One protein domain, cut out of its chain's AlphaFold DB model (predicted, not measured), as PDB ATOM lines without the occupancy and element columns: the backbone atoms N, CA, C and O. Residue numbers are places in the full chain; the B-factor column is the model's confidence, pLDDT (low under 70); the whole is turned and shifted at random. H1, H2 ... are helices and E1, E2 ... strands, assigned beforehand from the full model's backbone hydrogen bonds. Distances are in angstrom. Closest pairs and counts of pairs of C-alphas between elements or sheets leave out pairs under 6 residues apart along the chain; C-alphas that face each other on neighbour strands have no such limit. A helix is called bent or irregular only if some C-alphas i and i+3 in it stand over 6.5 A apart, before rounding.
ATOM      1  N   HIS A  69     203.897 221.443 170.099       96.50
ATOM      2  CA  HIS A  69     204.713 222.649 170.199       96.50
ATOM      3  C   HIS A  69     203.971 223.873 170.751       96.50
ATOM      4  O   HIS A  69     204.633 224.764 171.271       96.50
ATOM      5  N   VAL A  70     202.635 223.927 170.700       96.56
ATOM      6  CA  VAL A  70     201.854 225.069 171.225       96.56
ATOM      7  C   VAL A  70     202.115 225.270 172.719       96.56
ATOM      8  O   VAL A  70     202.315 226.391 173.170       96.56
ATOM      9  N   THR A  71     202.263 224.175 173.467       95.56
ATOM     10  CA  THR A  71     202.642 224.226 174.889       95.56
ATOM     11  C   THR A  71     203.971 224.960 175.100       95.56
ATOM     12  O   THR A  71     204.135 225.680 176.077       95.56
ATOM     13  N   VAL A  72     204.929 224.788 174.184       97.69
ATOM     14  CA  VAL A  72     206.227 225.472 174.243       97.69
ATOM     15  C   VAL A  72     206.066 226.953 173.918       97.69
ATOM     16  O   VAL A  72     206.664 227.776 174.602       97.69
ATOM     17  N   VAL A  73     205.238 227.294 172.923       98.00
ATOM     18  CA  VAL A  73     204.923 228.688 172.559       98.00
ATOM     19  C   VAL A  73     204.434 229.472 173.779       98.00
ATOM     20  O   VAL A  73     204.971 230.542 174.066       98.00
ATOM     21  N   ASP A  74     203.505 228.905 174.548       97.00
ATOM     22  CA  ASP A  74     202.944 229.541 175.749       97.00
ATOM     23  C   ASP A  74     203.969 229.693 176.888       97.00
ATOM     24  O   ASP A  74     203.848 230.568 177.750       97.00
ATOM     25  N   LEU A  75     205.001 228.847 176.901       97.44
ATOM     26  CA  LEU A  75     206.055 228.846 177.913       97.44
ATOM     27  C   LEU A  75     207.261 229.709 177.533       97.44
ATOM     28  O   LEU A  75     208.084 229.980 178.409       97.44
ATOM     29  N   ILE A  76     207.350 230.196 176.287       98.19
ATOM     30  CA  ILE A  76     208.474 231.017 175.822       98.19
ATOM     31  C   ILE A  76     208.787 232.165 176.793       98.19
ATOM     32  O   ILE A  76     209.928 232.222 177.233       98.19
ATOM     33  N   PRO A  77     207.846 233.022 177.240       97.75
ATOM     34  CA  PRO A  77     208.189 234.117 178.153       97.75
ATOM     35  C   PRO A  77     208.852 233.655 179.461       97.75
ATOM     36  O   PRO A  77     209.709 234.348 180.003       97.75
ATOM     37  N   LYS A  78     208.501 232.461 179.959       97.44
ATOM     38  CA  LYS A  78     209.074 231.890 181.189       97.44
ATOM     39  C   LYS A  78     210.505 231.385 180.987       97.44
ATOM     40  O   LYS A  78     211.318 231.471 181.901       97.44
ATOM     41  N   ILE A  79     210.844 230.937 179.776       97.81
ATOM     42  CA  ILE A  79     212.217 230.554 179.402       97.81
ATOM     43  C   ILE A  79     213.174 231.757 179.478       97.81
ATOM     44  O   ILE A  79     214.368 231.566 179.706       97.81
ATOM     45  N   TYR A  80     212.675 232.990 179.356       97.19
ATOM     46  CA  TYR A  80     213.469 234.227 179.419       97.19
ATOM     47  C   TYR A  80     213.339 234.951 180.770       97.19
ATOM     48  O   TYR A  80     213.490 236.170 180.846       97.19
ATOM     49  N   GLN A  81     213.064 234.215 181.850       95.94
ATOM     50  CA  GLN A  81     213.142 234.748 183.208       95.94
ATOM     51  C   GLN A  81     214.575 234.683 183.740       95.94
ATOM     52  O   GLN A  81     215.227 233.637 183.709       95.94
ATOM     53  N   PHE A  82     215.053 235.818 184.242       94.44
ATOM     54  CA  PHE A  82     216.408 235.984 184.754       94.44
ATOM     55  C   PHE A  82     216.385 236.349 186.236       94.44
ATOM     56  O   PHE A  82     215.478 237.036 186.702       94.44
ATOM     57  N   GLU A  83     217.429 235.942 186.941       92.56
ATOM     58  CA  GLU A  83     217.764 236.369 188.295       92.56
ATOM     59  C   GLU A  83     219.112 237.102 188.286       92.56
ATOM     60  O   GLU A  83     219.959 236.883 187.411       92.56
ATOM     61  N   GLU A  84     219.310 238.004 189.243       88.19
ATOM     62  CA  GLU A  84     220.601 238.659 189.431       88.19
ATOM     63  C   GLU A  84     221.503 237.780 190.293       88.19
ATOM     64  O   GLU A  84     221.121 237.362 191.385       88.19
ATOM     65  N   ARG A  85     222.722 237.525 189.814       80.25
ATOM     66  CA  ARG A  85     223.779 236.898 190.610       80.25
ATOM     67  C   ARG A  85     225.034 237.755 190.611       80.25
ATOM     68  O   ARG A  85     225.356 238.406 189.611       80.25
ATOM     69  N   LYS A  86     225.753 237.726 191.736       74.88
ATOM     70  CA  LYS A  86     227.076 238.342 191.853       74.88
ATOM     71  C   LYS A  86     228.081 237.503 191.066       74.88
ATOM     72  O   LYS A  86     228.035 236.277 191.111       74.88
ATOM     73  N   GLU A  87     228.997 238.154 190.355       62.81
ATOM     74  CA  GLU A  87     230.036 237.467 189.565       62.81
ATOM     75  C   GLU A  87     230.929 236.545 190.417       62.81
ATOM     76  O   GLU A  87     231.393 235.518 189.923       62.81
ATOM     77  N   GLU A  88     231.090 236.851 191.709       60.28
ATOM     78  CA  GLU A  88     231.834 236.030 192.677       60.28
ATOM     79  C   GLU A  88     231.254 234.613 192.840       60.28
ATOM     80  O   GLU A  88     232.012 233.660 193.017       60.28
ATOM     81  N   ASP A  89     229.934 234.456 192.689       59.53
ATOM     82  CA  ASP A  89     229.223 233.182 192.865       59.53
ATOM     83  C   ASP A  89     229.255 232.293 191.606       59.53
ATOM     84  O   ASP A  89     228.886 231.119 191.655       59.53
ATOM     85  N   ILE A  90     229.676 232.838 190.455       58.81
ATOM     86  CA  ILE A  90     229.644 232.158 189.142       58.81
ATOM     87  C   ILE A  90     231.004 231.500 188.814       58.81
ATOM     88  O   ILE A  90     231.145 230.804 187.814       58.81
ATOM     89  N   GLY A  91     232.018 231.665 189.674       56.50
ATOM     90  CA  GLY A  91     233.322 230.999 189.541       56.50
ATOM     91  C   GLY A  91     234.273 231.614 188.501       56.50
ATOM     92  O   GLY A  91     235.408 231.160 188.367       56.50
ATOM     93  N   GLU A  92     233.872 232.679 187.802       52.47
ATOM     94  CA  GLU A  92     234.729 233.412 186.862       52.47
ATOM     95  C   GLU A  92     235.533 234.498 187.601       52.47
ATOM     96  O   GLU A  92     235.234 235.688 187.531       52.47
ATOM     97  N   ARG A  93     236.598 234.115 188.320       47.84
ATOM     98  CA  ARG A  93     237.558 235.101 188.850       47.84
ATOM     99  C   ARG A  93     238.354 235.727 187.701       47.84
ATOM    100  O   ARG A  93     239.351 235.162 187.258       47.84
ATOM    101  N   LYS A  94     237.988 236.936 187.275       51.62
ATOM    102  CA  LYS A  94     238.951 237.875 186.676       51.62
ATOM    103  C   LYS A  94     239.354 238.886 187.745       51.62
ATOM    104  O   LYS A  94     238.545 239.711 188.156       51.62
ATOM    105  N   GLN A  95     240.595 238.785 188.224       44.00
ATOM    106  CA  GLN A  95     241.167 239.744 189.173       44.00
ATOM    107  C   GLN A  95     241.074 241.160 188.577       44.00
ATOM    108  O   GLN A  95     241.617 241.411 187.504       44.00
ATOM    109  N   GLY A  96     240.359 242.062 189.258       52.00
ATOM    110  CA  GLY A  96     240.324 243.497 188.941       52.00
ATOM    111  C   GLY A  96     239.092 244.030 188.196       52.00
ATOM    112  O   GLY A  96     239.085 245.209 187.852       52.00
ATOM    113  N   ALA A  97     238.051 243.229 187.942       48.69
ATOM    114  CA  ALA A  97     236.797 243.747 187.384       48.69
ATOM    115  C   ALA A  97     235.880 244.292 188.495       48.69
ATOM    116  O   ALA A  97     235.663 243.619 189.501       48.69
ATOM    117  N   ASN A  98     235.336 245.504 188.315       54.50
ATOM    118  CA  ASN A  98     234.223 246.017 189.124       54.50
ATOM    119  C   ASN A  98     233.127 244.946 189.207       54.50
ATOM    120  O   ASN A  98     232.700 244.464 188.161       54.50
ATOM    121  N   ILE A  99     232.678 244.603 190.419       53.25
ATOM    122  CA  ILE A  99     231.595 243.636 190.652       53.25
ATOM    123  C   ILE A  99     230.360 244.135 189.897       53.25
ATOM    124  O   ILE A  99     229.729 245.109 190.311       53.25
ATOM    125  N   THR A 100     230.026 243.503 188.772       61.75
ATOM    126  CA  THR A 100     228.793 243.810 188.042       61.75
ATOM    127  C   THR A 100     227.786 242.694 188.268       61.75
ATOM    128  O   THR A 100     228.103 241.519 188.107       61.75
ATOM    129  N   ASN A 101     226.554 243.033 188.664       69.19
ATOM    130  CA  ASN A 101     225.476 242.045 188.725       69.19
ATOM    131  C   ASN A 101     225.242 241.496 187.311       69.19
ATOM    132  O   ASN A 101     224.987 242.258 186.373       69.19
ATOM    133  N   ARG A 102     225.312 240.171 187.148       80.44
ATOM    134  CA  ARG A 102     224.999 239.506 185.881       80.44
ATOM    135  C   ARG A 102     223.593 238.931 185.959       80.44
ATOM    136  O   ARG A 102     223.267 238.195 186.887       80.44
ATOM    137  N   LYS A 103     222.778 239.218 184.943       87.75
ATOM    138  CA  LYS A 103     221.513 238.512 184.731       87.75
ATOM    139  C   LYS A 103     221.818 237.112 184.215       87.75
ATOM    140  O   LYS A 103     222.441 236.957 183.161       87.75
ATOM    141  N   VAL A 104     221.399 236.102 184.961       89.00
ATOM    142  CA  VAL A 104     221.509 234.691 184.581       89.00
ATOM    143  C   VAL A 104     220.118 234.065 184.559       89.00
ATOM    144  O   VAL A 104     219.243 234.539 185.279       89.00
ATOM    145  N   PRO A 105     219.865 233.045 183.725       93.06
ATOM    146  CA  PRO A 105     218.584 232.347 183.748       93.06
ATOM    147  C   PRO A 105     218.311 231.774 185.140       93.06
ATOM    148  O   PRO A 105     219.218 231.197 185.746       93.06
ATOM    149  N   SER A 106     217.078 231.912 185.633       94.81
ATOM    150  CA  SER A 106     216.679 231.242 186.875       94.81
ATOM    151  C   SER A 106     216.720 229.719 186.706       94.81
ATOM    152  O   SER A 106     216.708 229.196 185.585       94.81
ATOM    153  N   LYS A 107     216.744 228.976 187.818       94.50
ATOM    154  CA  LYS A 107     216.698 227.503 187.779       94.50
ATOM    155  C   LYS A 107     215.482 226.994 186.992       94.50
ATOM    156  O   LYS A 107     215.633 226.129 186.131       94.50
ATOM    157  N   ASP A 108     214.315 227.580 187.244       95.38
ATOM    158  CA  ASP A 108     213.062 227.214 186.579       95.38
ATOM    159  C   ASP A 108     213.103 227.547 185.082       95.38
ATOM    160  O   ASP A 108     212.682 226.741 184.254       95.38
ATOM    161  N   SER A 109     213.681 228.697 184.712       96.75
ATOM    162  CA  SER A 109     213.922 229.067 183.312       96.75
ATOM    163  C   SER A 109     214.821 228.045 182.608       96.75
ATOM    164  O   SER A 109     214.500 227.603 181.502       96.75
ATOM    165  N   ALA A 110     215.918 227.625 183.245       96.56
ATOM    166  CA  ALA A 110     216.838 226.639 182.684       96.56
ATOM    167  C   ALA A 110     216.179 225.259 182.518       96.56
ATOM    168  O   ALA A 110     216.381 224.596 181.498       96.56
ATOM    169  N   GLN A 111     215.359 224.840 183.484       97.31
ATOM    170  CA  GLN A 111     214.599 223.596 183.395       97.31
ATOM    171  C   GLN A 111     213.574 223.646 182.253       97.31
ATOM    172  O   GLN A 111     213.557 222.755 181.402       97.31
ATOM    173  N   LEU A 112     212.785 224.722 182.172       98.00
ATOM    174  CA  LEU A 112     211.811 224.916 181.097       98.00
ATOM    175  C   LEU A 112     212.471 224.979 179.719       98.00
ATOM    176  O   LEU A 112     211.907 224.453 178.759       98.00
ATOM    177  N   LEU A 113     213.657 225.589 179.610       98.38
ATOM    178  CA  LEU A 113     214.448 225.590 178.380       98.38
ATOM    179  C   LEU A 113     214.770 224.160 177.947       98.38
ATOM    180  O   LEU A 113     214.528 223.820 176.791       98.38
ATOM    181  N   ASN A 114     215.286 223.334 178.861       98.19
ATOM    182  CA  ASN A 114     215.684 221.959 178.562       98.19
ATOM    183  C   ASN A 114     214.492 221.102 178.127       98.19
ATOM    184  O   ASN A 114     214.546 220.483 177.068       98.19
ATOM    185  N   GLU A 115     213.395 221.116 178.887       98.38
ATOM    186  CA  GLU A 115     212.186 220.344 178.563       98.38
ATOM    187  C   GLU A 115     211.560 220.802 177.236       98.38
ATOM    188  O   GLU A 115     211.182 219.990 176.387       98.38
ATOM    189  N   SER A 116     211.499 222.117 177.012       98.62
ATOM    190  CA  SER A 116     211.010 222.676 175.751       98.62
ATOM    191  C   SER A 116     211.902 222.263 174.583       98.62
ATOM    192  O   SER A 116     211.404 221.845 173.538       98.62
ATOM    193  N   ALA A 117     213.221 222.343 174.755       98.56
ATOM    194  CA  ALA A 117     214.183 221.970 173.732       98.56
ATOM    195  C   ALA A 117     214.115 220.475 173.403       98.56
ATOM    196  O   ALA A 117     214.189 220.108 172.230       98.56
ATOM    197  N   GLU A 118     213.914 219.626 174.411       98.50
ATOM    198  CA  GLU A 118     213.717 218.190 174.245       98.50
ATOM    199  C   GLU A 118     212.481 217.892 173.394       98.50
ATOM    200  O   GLU A 118     212.569 217.159 172.403       98.50
ATOM    201  N   LEU A 119     211.342 218.503 173.733       98.44
ATOM    202  CA  LEU A 119     210.095 218.317 172.995       98.44
ATOM    203  C   LEU A 119     210.233 218.753 171.530       98.44
ATOM    204  O   LEU A 119     209.852 218.013 170.623       98.44
ATOM    205  N   ILE A 120     210.814 219.927 171.278       98.44
ATOM    206  CA  ILE A 120     211.037 220.415 169.910       98.44
ATOM    207  C   ILE A 120     212.049 219.537 169.164       98.44
ATOM    208  O   ILE A 120     211.829 219.216 167.995       98.44
ATOM    209  N   GLY A 121     213.113 219.081 169.829       97.88
ATOM    210  CA  GLY A 121     214.082 218.133 169.276       97.88
ATOM    211  C   GLY A 121     213.426 216.826 168.821       97.88
ATOM    212  O   GLY A 121     213.668 216.367 167.702       97.88
ATOM    213  N   LEU A 122     212.528 216.266 169.636       97.75
ATOM    214  CA  LEU A 122     211.738 215.081 169.290       97.75
ATOM    215  C   LEU A 122     210.807 215.322 168.096       97.75
ATOM    216  O   LEU A 122     210.712 214.465 167.218       97.75
ATOM    217  N   LEU A 123     210.153 216.484 168.015       97.56
ATOM    218  CA  LEU A 123     209.300 216.834 166.872       97.56
ATOM    219  C   LEU A 123     210.105 216.981 165.573       97.56
ATOM    220  O   LEU A 123     209.673 216.510 164.522       97.56
ATOM    221  N   LEU A 124     211.315 217.544 165.637       96.94
ATOM    222  CA  LEU A 124     212.227 217.585 164.489       96.94
ATOM    223  C   LEU A 124     212.600 216.174 164.009       96.94
ATOM    224  O   LEU A 124     212.691 215.936 162.802       96.94
ATOM    225  N   VAL A 125     212.802 215.231 164.936       95.81
ATOM    226  CA  VAL A 125     213.026 213.813 164.613       95.81
ATOM    227  C   VAL A 125     211.775 213.188 163.991       95.81
ATOM    228  O   VAL A 125     211.877 212.535 162.951       95.81
ATOM    229  N   ALA A 126     210.601 213.426 164.577       94.69
ATOM    230  CA  ALA A 126     209.317 212.917 164.100       94.69
ATOM    231  C   ALA A 126     209.016 213.342 162.659       94.69
ATOM    232  O   ALA A 126     208.648 212.514 161.826       94.69
ATOM    233  N   PHE A 127     209.253 214.611 162.340       94.56
ATOM    234  CA  PHE A 127     209.048 215.159 161.002       94.56
ATOM    235  C   PHE A 127     210.261 215.002 160.078       94.56
ATOM    236  O   PHE A 127     210.293 215.559 158.985       94.56
ATOM    237  N   ARG A 128     211.260 214.207 160.490       93.31
ATOM    238  CA  ARG A 128     212.451 213.861 159.693       93.31
ATOM    239  C   ARG A 128     213.220 215.080 159.181       93.31
ATOM    240  O   ARG A 128     213.911 215.001 158.164       93.31
ATOM    241  N   ILE A 129     213.168 216.185 159.918       94.56
ATOM    242  CA  ILE A 129     213.934 217.391 159.614       94.56
ATOM    243  C   ILE A 129     215.415 217.078 159.777       94.56
ATOM    244  O   ILE A 129     215.813 216.433 160.755       94.56
ATOM    245  N   SER A 130     216.246 217.498 158.823       91.44
ATOM    246  CA  SER A 130     217.679 217.228 158.896       91.44
ATOM    247  C   SER A 130     218.356 218.135 159.924       91.44
ATOM    248  O   SER A 130     218.035 219.317 160.059       91.44
ATOM    249  N   THR A 131     219.348 217.600 160.633       91.12
ATOM    250  CA  THR A 131     220.153 218.389 161.581       91.12
ATOM    251  C   THR A 131     220.886 219.531 160.869       91.12
ATOM    252  O   THR A 131     221.059 220.608 161.434       91.12
ATOM    253  N   SER A 132     221.259 219.349 159.595       90.44
ATOM    254  CA  SER A 132     221.928 220.376 158.786       90.44
ATOM    255  C   SER A 132     221.038 221.575 158.443       90.44
ATOM    256  O   SER A 132     221.566 222.663 158.205       90.44
ATOM    257  N   GLN A 133     219.709 221.417 158.411       89.19
ATOM    258  CA  GLN A 133     218.781 222.539 158.240       89.19
ATOM    259  C   GLN A 133     218.785 223.439 159.480       89.19
ATOM    260  O   GLN A 133     218.999 224.645 159.357       89.19
ATOM    261  N   ILE A 134     218.636 222.853 160.671       93.38
ATOM    262  CA  ILE A 134     218.608 223.612 161.932       93.38
ATOM    263  C   ILE A 134     220.003 224.150 162.287       93.38
ATOM    264  O   ILE A 134     220.130 225.284 162.741       93.38
ATOM    265  N   ARG A 135     221.075 223.407 161.979       91.06
ATOM    266  CA  ARG A 135     222.460 223.875 162.160       91.06
ATOM    267  C   ARG A 135     222.764 225.129 161.341       91.06
ATOM    268  O   ARG A 135     223.316 226.071 161.888       91.06
ATOM    269  N   ARG A 136     222.336 225.194 160.074       92.56
ATOM    270  CA  ARG A 136     222.497 226.406 159.245       92.56
ATOM    271  C   ARG A 136     221.803 227.625 159.852       92.56
ATOM    272  O   ARG A 136     222.306 228.743 159.737       92.56
ATOM    273  N   TYR A 137     220.661 227.413 160.501       93.06
ATOM    274  CA  TYR A 137     219.990 228.466 161.249       93.06
ATOM    275  C   TYR A 137     220.805 228.889 162.483       93.06
ATOM    276  O   TYR A 137     221.081 230.080 162.642       93.06
ATOM    277  N   LEU A 138     221.289 227.938 163.288       95.56
ATOM    278  CA  LEU A 138     222.179 228.218 164.422       95.56
ATOM    279  C   LEU A 138     223.441 228.986 163.993       95.56
ATOM    280  O   LEU A 138     223.809 229.967 164.634       95.56
ATOM    281  N   ASP A 139     224.074 228.598 162.887       96.00
ATOM    282  CA  ASP A 139     225.263 229.275 162.359       96.00
ATOM    283  C   ASP A 139     224.977 230.751 162.055       96.00
ATOM    284  O   ASP A 139     225.828 231.618 162.251       96.00
ATOM    285  N   SER A 140     223.756 231.067 161.618       94.44
ATOM    286  CA  SER A 140     223.346 232.447 161.380       94.44
ATOM    287  C   SER A 140     223.157 233.259 162.666       94.44
ATOM    288  O   SER A 140     223.554 234.422 162.690       94.44
ATOM    289  N   LEU A 141     222.660 232.642 163.745       95.56
ATOM    290  CA  LEU A 141     222.618 233.260 165.076       95.56
ATOM    291  C   LEU A 141     224.029 233.469 165.630       95.56
ATOM    292  O   LEU A 141     224.344 234.534 166.154       95.56
ATOM    293  N   ARG A 142     224.923 232.495 165.449       96.56
ATOM    294  CA  ARG A 142     226.327 232.612 165.867       96.56
ATOM    295  C   ARG A 142     227.049 233.758 165.166       96.56
ATOM    296  O   ARG A 142     227.849 234.435 165.800       96.56
ATOM    297  N   LYS A 143     226.736 234.045 163.899       95.44
ATOM    298  CA  LYS A 143     227.273 235.233 163.214       95.44
ATOM    299  C   LYS A 143     226.853 236.530 163.906       95.44
ATOM    300  O   LYS A 143     227.718 237.361 164.151       95.44
ATOM    301  N   VAL A 144     225.579 236.657 164.294       94.25
ATOM    302  CA  VAL A 144     225.099 237.807 165.089       94.25
ATOM    303  C   VAL A 144     225.855 237.891 166.415       94.25
ATOM    304  O   VAL A 144     226.269 238.970 166.825       94.25
ATOM    305  N   LYS A 145     226.101 236.749 167.068       93.62
ATOM    306  CA  LYS A 145     226.869 236.683 168.316       93.62
ATOM    307  C   LYS A 145     228.309 237.163 168.164       93.62
ATOM    308  O   LYS A 145     228.782 237.880 169.034       93.62
ATOM    309  N   VAL A 146     228.993 236.789 167.087       93.38
ATOM    310  CA  VAL A 146     230.383 237.199 166.833       93.38
ATOM    311  C   VAL A 146     230.490 238.710 166.612       93.38
ATOM    312  O   VAL A 146     231.463 239.319 167.048       93.38
ATOM    313  N   THR A 147     229.492 239.327 165.978       90.62
ATOM    314  CA  THR A 147     229.485 240.772 165.699       90.62
ATOM    315  C   THR A 147     228.870 241.616 166.819       90.62
ATOM    316  O   THR A 147     228.927 242.843 166.757       90.62
ATOM    317  N   SER A 148     228.300 240.986 167.852       90.12
ATOM    318  CA  SER A 148     227.577 241.668 168.929       90.12
ATOM    319  C   SER A 148     228.280 241.523 170.273       90.12
ATOM    320  O   SER A 148     228.674 240.439 170.690       90.12
ATOM    321  N   THR A 149     228.339 242.618 171.022       90.25
ATOM    322  CA  THR A 149     228.723 242.645 172.439       90.25
ATOM    323  C   THR A 149     227.564 243.208 173.257       90.25
ATOM    324  O   THR A 149     226.621 243.749 172.687       90.25
ATOM    325  N   ARG A 150     227.648 243.184 174.595       85.69
ATOM    326  CA  ARG A 150     226.661 243.874 175.451       85.69
ATOM    327  C   ARG A 150     226.460 245.349 175.073       85.69
ATOM    328  O   ARG A 150     225.358 245.857 175.203       85.69
ATOM    329  N   LYS A 151     227.515 246.028 174.605       86.94
ATOM    330  CA  LYS A 151     227.486 247.459 174.250       86.94
ATOM    331  C   LYS A 151     227.030 247.726 172.816       86.94
ATOM    332  O   LYS A 151     226.584 248.826 172.526       86.94
ATOM    333  N   THR A 152     227.179 246.748 171.925       92.12
ATOM    334  CA  THR A 152     226.917 246.890 170.481       92.12
ATOM    335  C   THR A 152     225.741 246.040 170.005       92.12
ATOM    336  O   THR A 152     225.541 245.884 168.807       92.12
ATOM    337  N   PHE A 153     224.982 245.456 170.935       94.19
ATOM    338  CA  PHE A 153     223.850 244.598 170.622       94.19
ATOM    339  C   PHE A 153     222.752 245.374 169.886       94.19
ATOM    340  O   PHE A 153     222.284 246.408 170.360       94.19
ATOM    341  N   SER A 154     222.315 244.828 168.754       95.38
ATOM    342  CA  SER A 154     221.226 245.362 167.940       95.38
ATOM    343  C   SER A 154     220.043 244.387 167.962       95.38
ATOM    344  O   SER A 154     220.153 243.284 167.416       95.38
ATOM    345  N   PRO A 155     218.885 244.770 168.540       96.50
ATOM    346  CA  PRO A 155     217.662 243.967 168.473       96.50
ATOM    347  C   PRO A 155     217.259 243.606 167.037       96.50
ATOM    348  O   PRO A 155     216.796 242.494 166.774       96.50
ATOM    349  N   SER A 156     217.484 244.523 166.091       96.75
ATOM    350  CA  SER A 156     217.156 244.344 164.675       96.75
ATOM    351  C   SER A 156     217.887 243.151 164.053       96.75
ATOM    352  O   SER A 156     217.284 242.400 163.288       96.75
ATOM    353  N   ASP A 157     219.147 242.915 164.427       95.12
ATOM    354  CA  ASP A 157     219.950 241.809 163.884       95.12
ATOM    355  C   ASP A 157     219.390 240.440 164.294       95.12
ATOM    356  O   ASP A 157     219.501 239.458 163.547       95.12
ATOM    357  N   VAL A 158     218.754 240.383 165.469       96.88
ATOM    358  CA  VAL A 158     218.059 239.201 165.991       96.88
ATOM    359  C   VAL A 158     216.686 239.047 165.336       96.88
ATOM    360  O   VAL A 158     216.362 237.961 164.855       96.88
ATOM    361  N   LEU A 159     215.901 240.124 165.229       97.19
ATOM    362  CA  LEU A 159     214.575 240.096 164.595       97.19
ATOM    363  C   LEU A 159     214.636 239.663 163.122       97.19
ATOM    364  O   LEU A 159     213.800 238.879 162.670       97.19
ATOM    365  N   LEU A 160     215.671 240.074 162.381       96.19
ATOM    366  CA  LEU A 160     215.883 239.658 160.987       96.19
ATOM    367  C   LEU A 160     216.052 238.139 160.816       96.19
ATOM    368  O   LEU A 160     215.835 237.604 159.725       96.19
ATOM    369  N   GLN A 161     216.391 237.405 161.879       95.81
ATOM    370  CA  GLN A 161     216.496 235.945 161.828       95.81
ATOM    371  C   GLN A 161     215.127 235.278 161.650       95.81
ATOM    372  O   GLN A 161     215.053 234.191 161.074       95.81
ATOM    373  N   GLN A 162     214.035 235.954 162.029       94.94
ATOM    374  CA  GLN A 162     212.673 235.462 161.811       94.94
ATOM    375  C   GLN A 162     212.378 235.251 160.321       94.94
ATOM    376  O   GLN A 162     211.721 234.274 159.963       94.94
ATOM    377  N   VAL A 163     212.908 236.111 159.439       95.00
ATOM    378  CA  VAL A 163     212.734 235.999 157.980       95.00
ATOM    379  C   VAL A 163     213.324 234.687 157.458       95.00
ATOM    380  O   VAL A 163     212.718 234.017 156.623       95.00
ATOM    381  N   LYS A 164     214.480 234.271 157.987       92.00
ATOM    382  CA  LYS A 164     215.142 233.022 157.580       92.00
ATOM    383  C   LYS A 164     214.337 231.795 157.994       92.00
ATOM    384  O   LYS A 164     214.195 230.873 157.194       92.00
ATOM    385  N   VAL A 165     213.795 231.795 159.215       93.62
ATOM    386  CA  VAL A 165     212.942 230.693 159.688       93.62
ATOM    387  C   VAL A 165     211.629 230.654 158.905       93.62
ATOM    388  O   VAL A 165     211.222 229.580 158.473       93.62
ATOM    389  N   ALA A 166     211.014 231.812 158.641       94.88
ATOM    390  CA  ALA A 166     209.797 231.913 157.833       94.88
ATOM    391  C   ALA A 166     210.004 231.355 156.418       94.88
ATOM    392  O   ALA A 166     209.194 230.570 155.932       94.88
ATOM    393  N   TYR A 167     211.115 231.714 155.770       94.00
ATOM    394  CA  TYR A 167     211.451 231.199 154.445       94.00
ATOM    395  C   TYR A 167     211.672 229.679 154.453       94.00
ATOM    396  O   TYR A 167     211.194 228.976 153.560       94.00
ATOM    397  N   ALA A 168     212.366 229.155 155.468       91.56
ATOM    398  CA  ALA A 168     212.583 227.719 155.616       91.56
ATOM    399  C   ALA A 168     211.263 226.950 155.801       91.56
ATOM    400  O   ALA A 168     211.073 225.925 155.146       91.56
ATOM    401  N   ALA A 169     210.345 227.469 156.623       93.56
ATOM    402  CA  ALA A 169     209.006 226.909 156.816       93.56
ATOM    403  C   ALA A 169     208.154 226.988 155.537       93.56
ATOM    404  O   ALA A 169     207.607 225.986 155.088       93.56
ATOM    405  N   GLY A 170     208.167 228.124 154.831       93.75
ATOM    406  CA  GLY A 170     207.465 228.267 153.550       93.75
ATOM    407  C   GLY A 170     207.942 227.292 152.462       93.75
ATOM    408  O   GLY A 170     207.170 226.909 151.583       93.75
ATOM    409  N   ARG A 171     209.207 226.848 152.526       93.38
ATOM    410  CA  ARG A 171     209.787 225.832 151.625       93.38
ATOM    411  C   ARG A 171     209.530 224.396 152.088       93.38
ATOM    412  O   ARG A 171     209.616 223.486 151.266       93.38
ATOM    413  N   ASN A 172     209.249 224.185 153.370       92.44
ATOM    414  CA  ASN A 172     209.004 222.880 153.968       92.44
ATOM    415  C   ASN A 172     207.960 223.001 155.088       92.44
ATOM    416  O   ASN A 172     208.314 223.335 156.214       92.44
ATOM    417  N   ARG A 173     206.698 222.662 154.794       91.19
ATOM    418  CA  ARG A 173     205.579 222.779 155.753       91.19
ATOM    419  C   ARG A 173     205.770 221.959 157.031       91.19
ATOM    420  O   ARG A 173     205.225 222.299 158.074       91.19
ATOM    421  N   ASP A 174     206.602 220.918 156.992       92.38
ATOM    422  CA  ASP A 174     206.957 220.141 158.185       92.38
ATOM    423  C   ASP A 174     207.811 220.949 159.189       92.38
ATOM    424  O   ASP A 174     208.052 220.486 160.300       92.38
ATOM    425  N   LEU A 175     208.249 222.165 158.830       93.94
ATOM    426  CA  LEU A 175     208.911 223.139 159.708       93.94
ATOM    427  C   LEU A 175     207.981 224.238 160.243       93.94
ATOM    428  O   LEU A 175     208.454 225.086 161.001       93.94
ATOM    429  N   ASP A 176     206.687 224.242 159.910       95.25
ATOM    430  CA  ASP A 176     205.758 225.290 160.363       95.25
ATOM    431  C   ASP A 176     205.722 225.381 161.898       95.25
ATOM    432  O   ASP A 176     205.848 226.466 162.466       95.25
ATOM    433  N   PHE A 177     205.691 224.233 162.585       96.50
ATOM    434  CA  PHE A 177     205.739 224.169 164.050       96.50
ATOM    435  C   PHE A 177     207.005 224.830 164.629       96.50
ATOM    436  O   PHE A 177     206.963 225.475 165.677       96.50
ATOM    437  N   PHE A 178     208.143 224.685 163.941       97.06
ATOM    438  CA  PHE A 178     209.408 225.269 164.365       97.06
ATOM    439  C   PHE A 178     209.373 226.786 164.186       97.06
ATOM    440  O   PHE A 178     209.815 227.513 165.071       97.06
ATOM    441  N   TYR A 179     208.788 227.287 163.094       97.31
ATOM    442  CA  TYR A 179     208.556 228.722 162.926       97.31
ATOM    443  C   TYR A 179     207.657 229.301 164.025       97.31
ATOM    444  O   TYR A 179     207.991 230.343 164.592       97.31
ATOM    445  N   GLU A 180     206.563 228.615 164.363       97.81
ATOM    446  CA  GLU A 180     205.633 229.044 165.414       97.81
ATOM    447  C   GLU A 180     206.304 229.161 166.788       97.81
ATOM    448  O   GLU A 180     205.994 230.087 167.532       97.81
ATOM    449  N   VAL A 181     207.268 228.290 167.099       98.38
ATOM    450  CA  VAL A 181     208.077 228.364 168.329       98.38
ATOM    451  C   VAL A 181     209.158 229.437 168.235       98.38
ATOM    452  O   VAL A 181     209.367 230.211 169.171       98.38
ATOM    453  N   MET A 182     209.858 229.508 167.103       98.38
ATOM    454  CA  MET A 182     210.990 230.415 166.955       98.38
ATOM    455  C   MET A 182     210.567 231.875 166.874       98.38
ATOM    456  O   MET A 182     211.297 232.725 167.364       98.38
ATOM    457  N   LYS A 183     209.406 232.201 166.299       98.12
ATOM    458  CA  LYS A 183     208.910 233.581 166.217       98.12
ATOM    459  C   LYS A 183     208.831 234.276 167.593       98.12
ATOM    460  O   LYS A 183     209.488 235.304 167.759       98.12
ATOM    461  N   PRO A 184     208.090 233.762 168.593       98.50
ATOM    462  CA  PRO A 184     208.071 234.350 169.929       98.50
ATOM    463  C   PRO A 184     209.430 234.245 170.632       98.50
ATOM    464  O   PRO A 184     209.821 235.189 171.312       98.50
ATOM    465  N   ALA A 185     210.194 233.163 170.433       98.56
ATOM    466  CA  ALA A 185     211.530 233.040 171.023       98.56
ATOM    467  C   ALA A 185     212.502 234.116 170.504       98.56
ATOM    468  O   ALA A 185     213.265 234.683 171.278       98.56
ATOM    469  N   ILE A 186     212.457 234.439 169.209       98.38
ATOM    470  CA  ILE A 186     213.240 235.517 168.590       98.38
ATOM    471  C   ILE A 186     212.801 236.878 169.135       98.38
ATOM    472  O   ILE A 186     213.657 237.699 169.458       98.38
ATOM    473  N   ASN A 187     211.492 237.107 169.285       98.38
ATOM    474  CA  ASN A 187     210.978 238.341 169.881       98.38
ATOM    475  C   ASN A 187     211.511 238.536 171.307       98.38
ATOM    476  O   ASN A 187     212.036 239.604 171.613       98.38
ATOM    477  N   GLU A 188     211.448 237.507 172.156       98.31
ATOM    478  CA  GLU A 188     212.035 237.555 173.502       98.31
ATOM    479  C   GLU A 188     213.558 237.729 173.457       98.31
ATOM    480  O   GLU A 188     214.107 238.605 174.127       98.31
ATOM    481  N   GLY A 189     214.241 236.961 172.607       97.62
ATOM    482  CA  GLY A 189     215.687 237.025 172.417       97.62
ATOM    483  C   GLY A 189     216.190 238.383 171.925       97.62
ATOM    484  O   GLY A 189     217.334 238.739 172.181       97.62
ATOM    485  N   SER A 190     215.347 239.174 171.261       97.81
ATOM    486  CA  SER A 190     215.709 240.511 170.779       97.81
ATOM    487  C   SER A 190     215.714 241.593 171.868       97.81
ATOM    488  O   SER A 190     216.246 242.676 171.637       97.81
ATOM    489  N   LYS A 191     215.165 241.325 173.063       96.81
ATOM    490  CA  LYS A 191     214.982 242.336 174.125       96.81
ATOM    491  C   LYS A 191     216.275 242.791 174.806       96.81
ATOM    492  O   LYS A 191     216.269 243.785 175.526       96.81
ATOM    493  N   GLY A 192     217.376 242.076 174.607       95.06
ATOM    494  CA  GLY A 192     218.668 242.407 175.195       95.06
ATOM    495  C   GLY A 192     219.714 241.341 174.904       95.06
ATOM    496  O   GLY A 192     219.391 240.248 174.440       95.06
ATOM    497  N   TYR A 193     220.974 241.650 175.199       94.62
ATOM    498  CA  TYR A 193     222.085 240.746 174.909       94.62
ATOM    499  C   TYR A 193     221.974 239.417 175.672       94.62
ATOM    500  O   TYR A 193     222.198 238.358 175.093       94.62
ATOM    501  N   GLU A 194     221.579 239.452 176.946       94.88
ATOM    502  CA  GLU A 194     221.366 238.254 177.767       94.88
ATOM    503  C   GLU A 194     220.189 237.414 177.255       94.88
ATOM    504  O   GLU A 194     220.280 236.186 177.200       94.88
ATOM    505  N   SER A 195     219.110 238.058 176.801       96.75
ATOM    506  CA  SER A 195     217.998 237.375 176.134       96.75
ATOM    507  C   SER A 195     218.455 236.715 174.836       96.75
ATOM    508  O   SER A 195     218.111 235.568 174.569       96.75
ATOM    509  N   PHE A 196     219.299 237.377 174.048       97.69
ATOM    510  CA  PHE A 196     219.859 236.783 172.839       97.69
ATOM    511  C   PHE A 196     220.775 235.584 173.142       97.69
ATOM    512  O   PHE A 196     220.711 234.570 172.445       97.69
ATOM    513  N   GLU A 197     221.585 235.645 174.204       96.56
ATOM    514  CA  GLU A 197     222.348 234.479 174.671       96.56
ATOM    515  C   GLU A 197     221.425 233.309 175.037       96.56
ATOM    516  O   GLU A 197     221.725 232.165 174.698       96.56
ATOM    517  N   GLN A 198     220.287 233.587 175.677       97.75
ATOM    518  CA  GLN A 198     219.297 232.569 176.025       97.75
ATOM    519  C   GLN A 198     218.629 231.955 174.784       97.75
ATOM    520  O   GLN A 198     218.459 230.737 174.724       97.75
ATOM    521  N   LEU A 199     218.334 232.759 173.756       98.44
ATOM    522  CA  LEU A 199     217.860 232.265 172.458       98.44
ATOM    523  C   LEU A 199     218.875 231.310 171.817       98.44
ATOM    524  O   LEU A 199     218.495 230.253 171.313       98.44
ATOM    525  N   LEU A 200     220.163 231.664 171.847       97.88
ATOM    526  CA  LEU A 200     221.224 230.820 171.300       97.88
ATOM    527  C   LEU A 200     221.285 229.471 172.030       97.88
ATOM    528  O   LEU A 200     221.247 228.429 171.376       97.88
ATOM    529  N   ARG A 201     221.284 229.495 173.370       98.19
ATOM    530  CA  ARG A 201     221.260 228.285 174.211       98.19
ATOM    531  C   ARG A 201     220.055 227.405 173.910       98.19
ATOM    532  O   ARG A 201     220.197 226.190 173.819       98.19
ATOM    533  N   PHE A 202     218.882 228.006 173.715       98.62
ATOM    534  CA  PHE A 202     217.667 227.264 173.393       98.62
ATOM    535  C   PHE A 202     217.793 226.517 172.057       98.62
ATOM    536  O   PHE A 202     217.512 225.322 171.989       98.62
ATOM    537  N   VAL A 203     218.293 227.177 171.008       98.25
ATOM    538  CA  VAL A 203     218.504 226.540 169.694       98.25
ATOM    539  C   VAL A 203     219.597 225.467 169.749       98.25
ATOM    540  O   VAL A 203     219.459 224.414 169.122       98.25
ATOM    541  N   GLU A 204     220.668 225.693 170.512       98.25
ATOM    542  CA  GLU A 204     221.725 224.700 170.732       98.25
ATOM    543  C   GLU A 204     221.195 223.452 171.448       98.25
ATOM    544  O   GLU A 204     221.461 222.336 170.995       98.25
ATOM    545  N   ALA A 205     220.384 223.628 172.494       98.38
ATOM    546  CA  ALA A 205     219.739 222.532 173.206       98.38
ATOM    547  C   ALA A 205     218.790 221.738 172.292       98.38
ATOM    548  O   ALA A 205     218.829 220.509 172.291       98.38
ATOM    549  N   ILE A 206     217.998 222.417 171.448       98.44
ATOM    550  CA  ILE A 206     217.119 221.758 170.465       98.44
ATOM    551  C   ILE A 206     217.932 220.841 169.543       98.44
ATOM    552  O   ILE A 206     217.560 219.687 169.323       98.44
ATOM    553  N   ILE A 207     219.060 221.332 169.015       97.12
ATOM    554  CA  ILE A 207     219.941 220.538 168.147       97.12
ATOM    555  C   ILE A 207     220.559 219.367 168.918       97.12
ATOM    556  O   ILE A 207     220.651 218.268 168.368       97.12
ATOM    557  N   ALA A 208     220.978 219.578 170.167       96.81
ATOM    558  CA  ALA A 208     221.547 218.525 171.004       96.81
ATOM    559  C   ALA A 208     220.546 217.377 171.211       96.81
ATOM    560  O   ALA A 208     220.873 216.226 170.918       96.81
ATOM    561  N   TYR A 209     219.306 217.687 171.600       97.56
ATOM    562  CA  TYR A 209     218.255 216.679 171.759       97.56
ATOM    563  C   TYR A 209     217.846 216.029 170.434       97.56
ATOM    564  O   TYR A 209     217.638 214.818 170.386       97.56
ATOM    565  N   GLN A 210     217.778 216.789 169.336       96.06
ATOM    566  CA  GLN A 210     217.510 216.218 168.013       96.06
ATOM    567  C   GLN A 210     218.558 215.160 167.641       96.06
ATOM    568  O   GLN A 210     218.192 214.102 167.132       96.06
ATOM    569  N   ARG A 211     219.850 215.435 167.883       94.38
ATOM    570  CA  ARG A 211     220.937 214.474 167.630       94.38
ATOM    571  C   ARG A 211     220.835 213.268 168.550       94.38
ATOM    572  O   ARG A 211     220.849 212.150 168.047       94.38
ATOM    573  N   PHE A 212     220.644 213.506 169.848       94.31
ATOM    574  CA  PHE A 212     220.488 212.454 170.852       94.31
ATOM    575  C   PHE A 212     219.424 211.424 170.441       94.31
ATOM    576  O   PHE A 212     219.691 210.229 170.441       94.31
ATOM    577  N   TYR A 213     218.250 211.874 169.984       93.88
ATOM    578  CA  TYR A 213     217.159 210.975 169.583       93.88
ATOM    579  C   TYR A 213     217.242 210.436 168.149       93.88
ATOM    580  O   TYR A 213     216.453 209.563 167.766       93.88
ATOM    581  N   ARG A 214     218.148 210.947 167.309       88.94
ATOM    582  CA  ARG A 214     218.345 210.415 165.949       88.94
ATOM    583  C   ARG A 214     219.167 209.129 165.940       88.94
ATOM    584  O   ARG A 214     218.983 208.356 165.008       88.94
ATOM    585  N   GLY A 215     220.013 208.903 166.949       73.31
ATOM    586  CA  GLY A 215     220.945 207.770 166.975       73.31
ATOM    587  C   GLY A 215     222.041 207.864 165.904       73.31
ATOM    588  O   GLY A 215     222.580 206.845 165.494       73.31
TER     589      GLY A 215
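Overview. This is residues 69 to 215 of the 217 residues of the protein "CRISPR system Cms protein Csm2" of Nitrospiraceae bacterium (UniProt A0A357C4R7). Six helices, H1, H3, H4, H6, H7 and H8, make an up-and-down bundle, each running against the one before it in the chain, with H8 nearest the middle. At one end of the bundle the short two-stranded ribbon E1 and E2 leads out to a loop, whose residues 91 to 96 stick out and lengthen the whole. The printed part has 147 residues with eight named helices and two named strands, in the order H1 E1 H2 E2 H3 H4 H5 H6 H7 H8; the sheet, E1 - E2, is antiparallel and the class is mostly helix. The whole is compact, with a radius of gyration of the C-alphas of 15.9 A, yet elongated, spanning 51 by 28 by 28 A.

Along the chain. Strands E1, residues 82 to 85, and E2, residues 102 to 105, are 9.5 A and 9.8 A long; C-alpha 82 is at (216.408, 235.984, 184.754). H2 is residues 87 to 90. H3, residues 107 to 126, is 28.8 A long, and H1, residues 70 to 79, begins at C-alpha (201.854, 225.069, 171.225). H4 is residues 131 to 147, 24.6 A; H5 is residues 155 to 159; H6 is residues 161 to 171, 15.9 A. H7, residues 173 to 189, is 24.1 A, and H8, residues 193 to 214, is 31.8 A, ending at C-alpha (218.345, 210.415, 165.949). H1 and H7 are irregular: C-alphas 74 and 77 are 7.4 A apart, and C-alphas 174 and 177 are 7.2 A apart.

Arrangement. E1 and E2 are antiparallel, with N 83 and O 104 at 2.8 A and N 104 and O 83 at 2.9 A. The closest C-alphas of E2 and H8 are those of Lys 103 and Glu 194, 7.0 A. H3 touches H8, closest at the C-alphas of Gly 121 and Gln 210, 4.1 A, the same way at a steep tilt of 43 degrees. H4 touches H8, Leu 138 to Val 203, 6.6 A between C-alphas, opposite ways at a shallow tilt of 21 degrees. H7, the hub, has a kink of 32 degrees near residue 181 and touches H1, H5, H6 and H8. With H6 it forms a hairpin, closest at the C-alphas of Ala 169 and Leu 175, 4.8 A. H2 touches no helix. Every O i to N i+4 pair is within hydrogen-bond range in H3, H4, H5, H6 and H8, but 4 of 6 in H1 and 10 of 13 in H7; H2 is too short for one.

Size, cuts and confidence. The C-alphas of Gly 96 and Arg 173 are farthest apart, 52.3 A. The printed part has no cut. The link from H2 to E2, 11 residues, is long. Mean pLDDT of the printed part is 90.8; residues 87 to 101 are under 70.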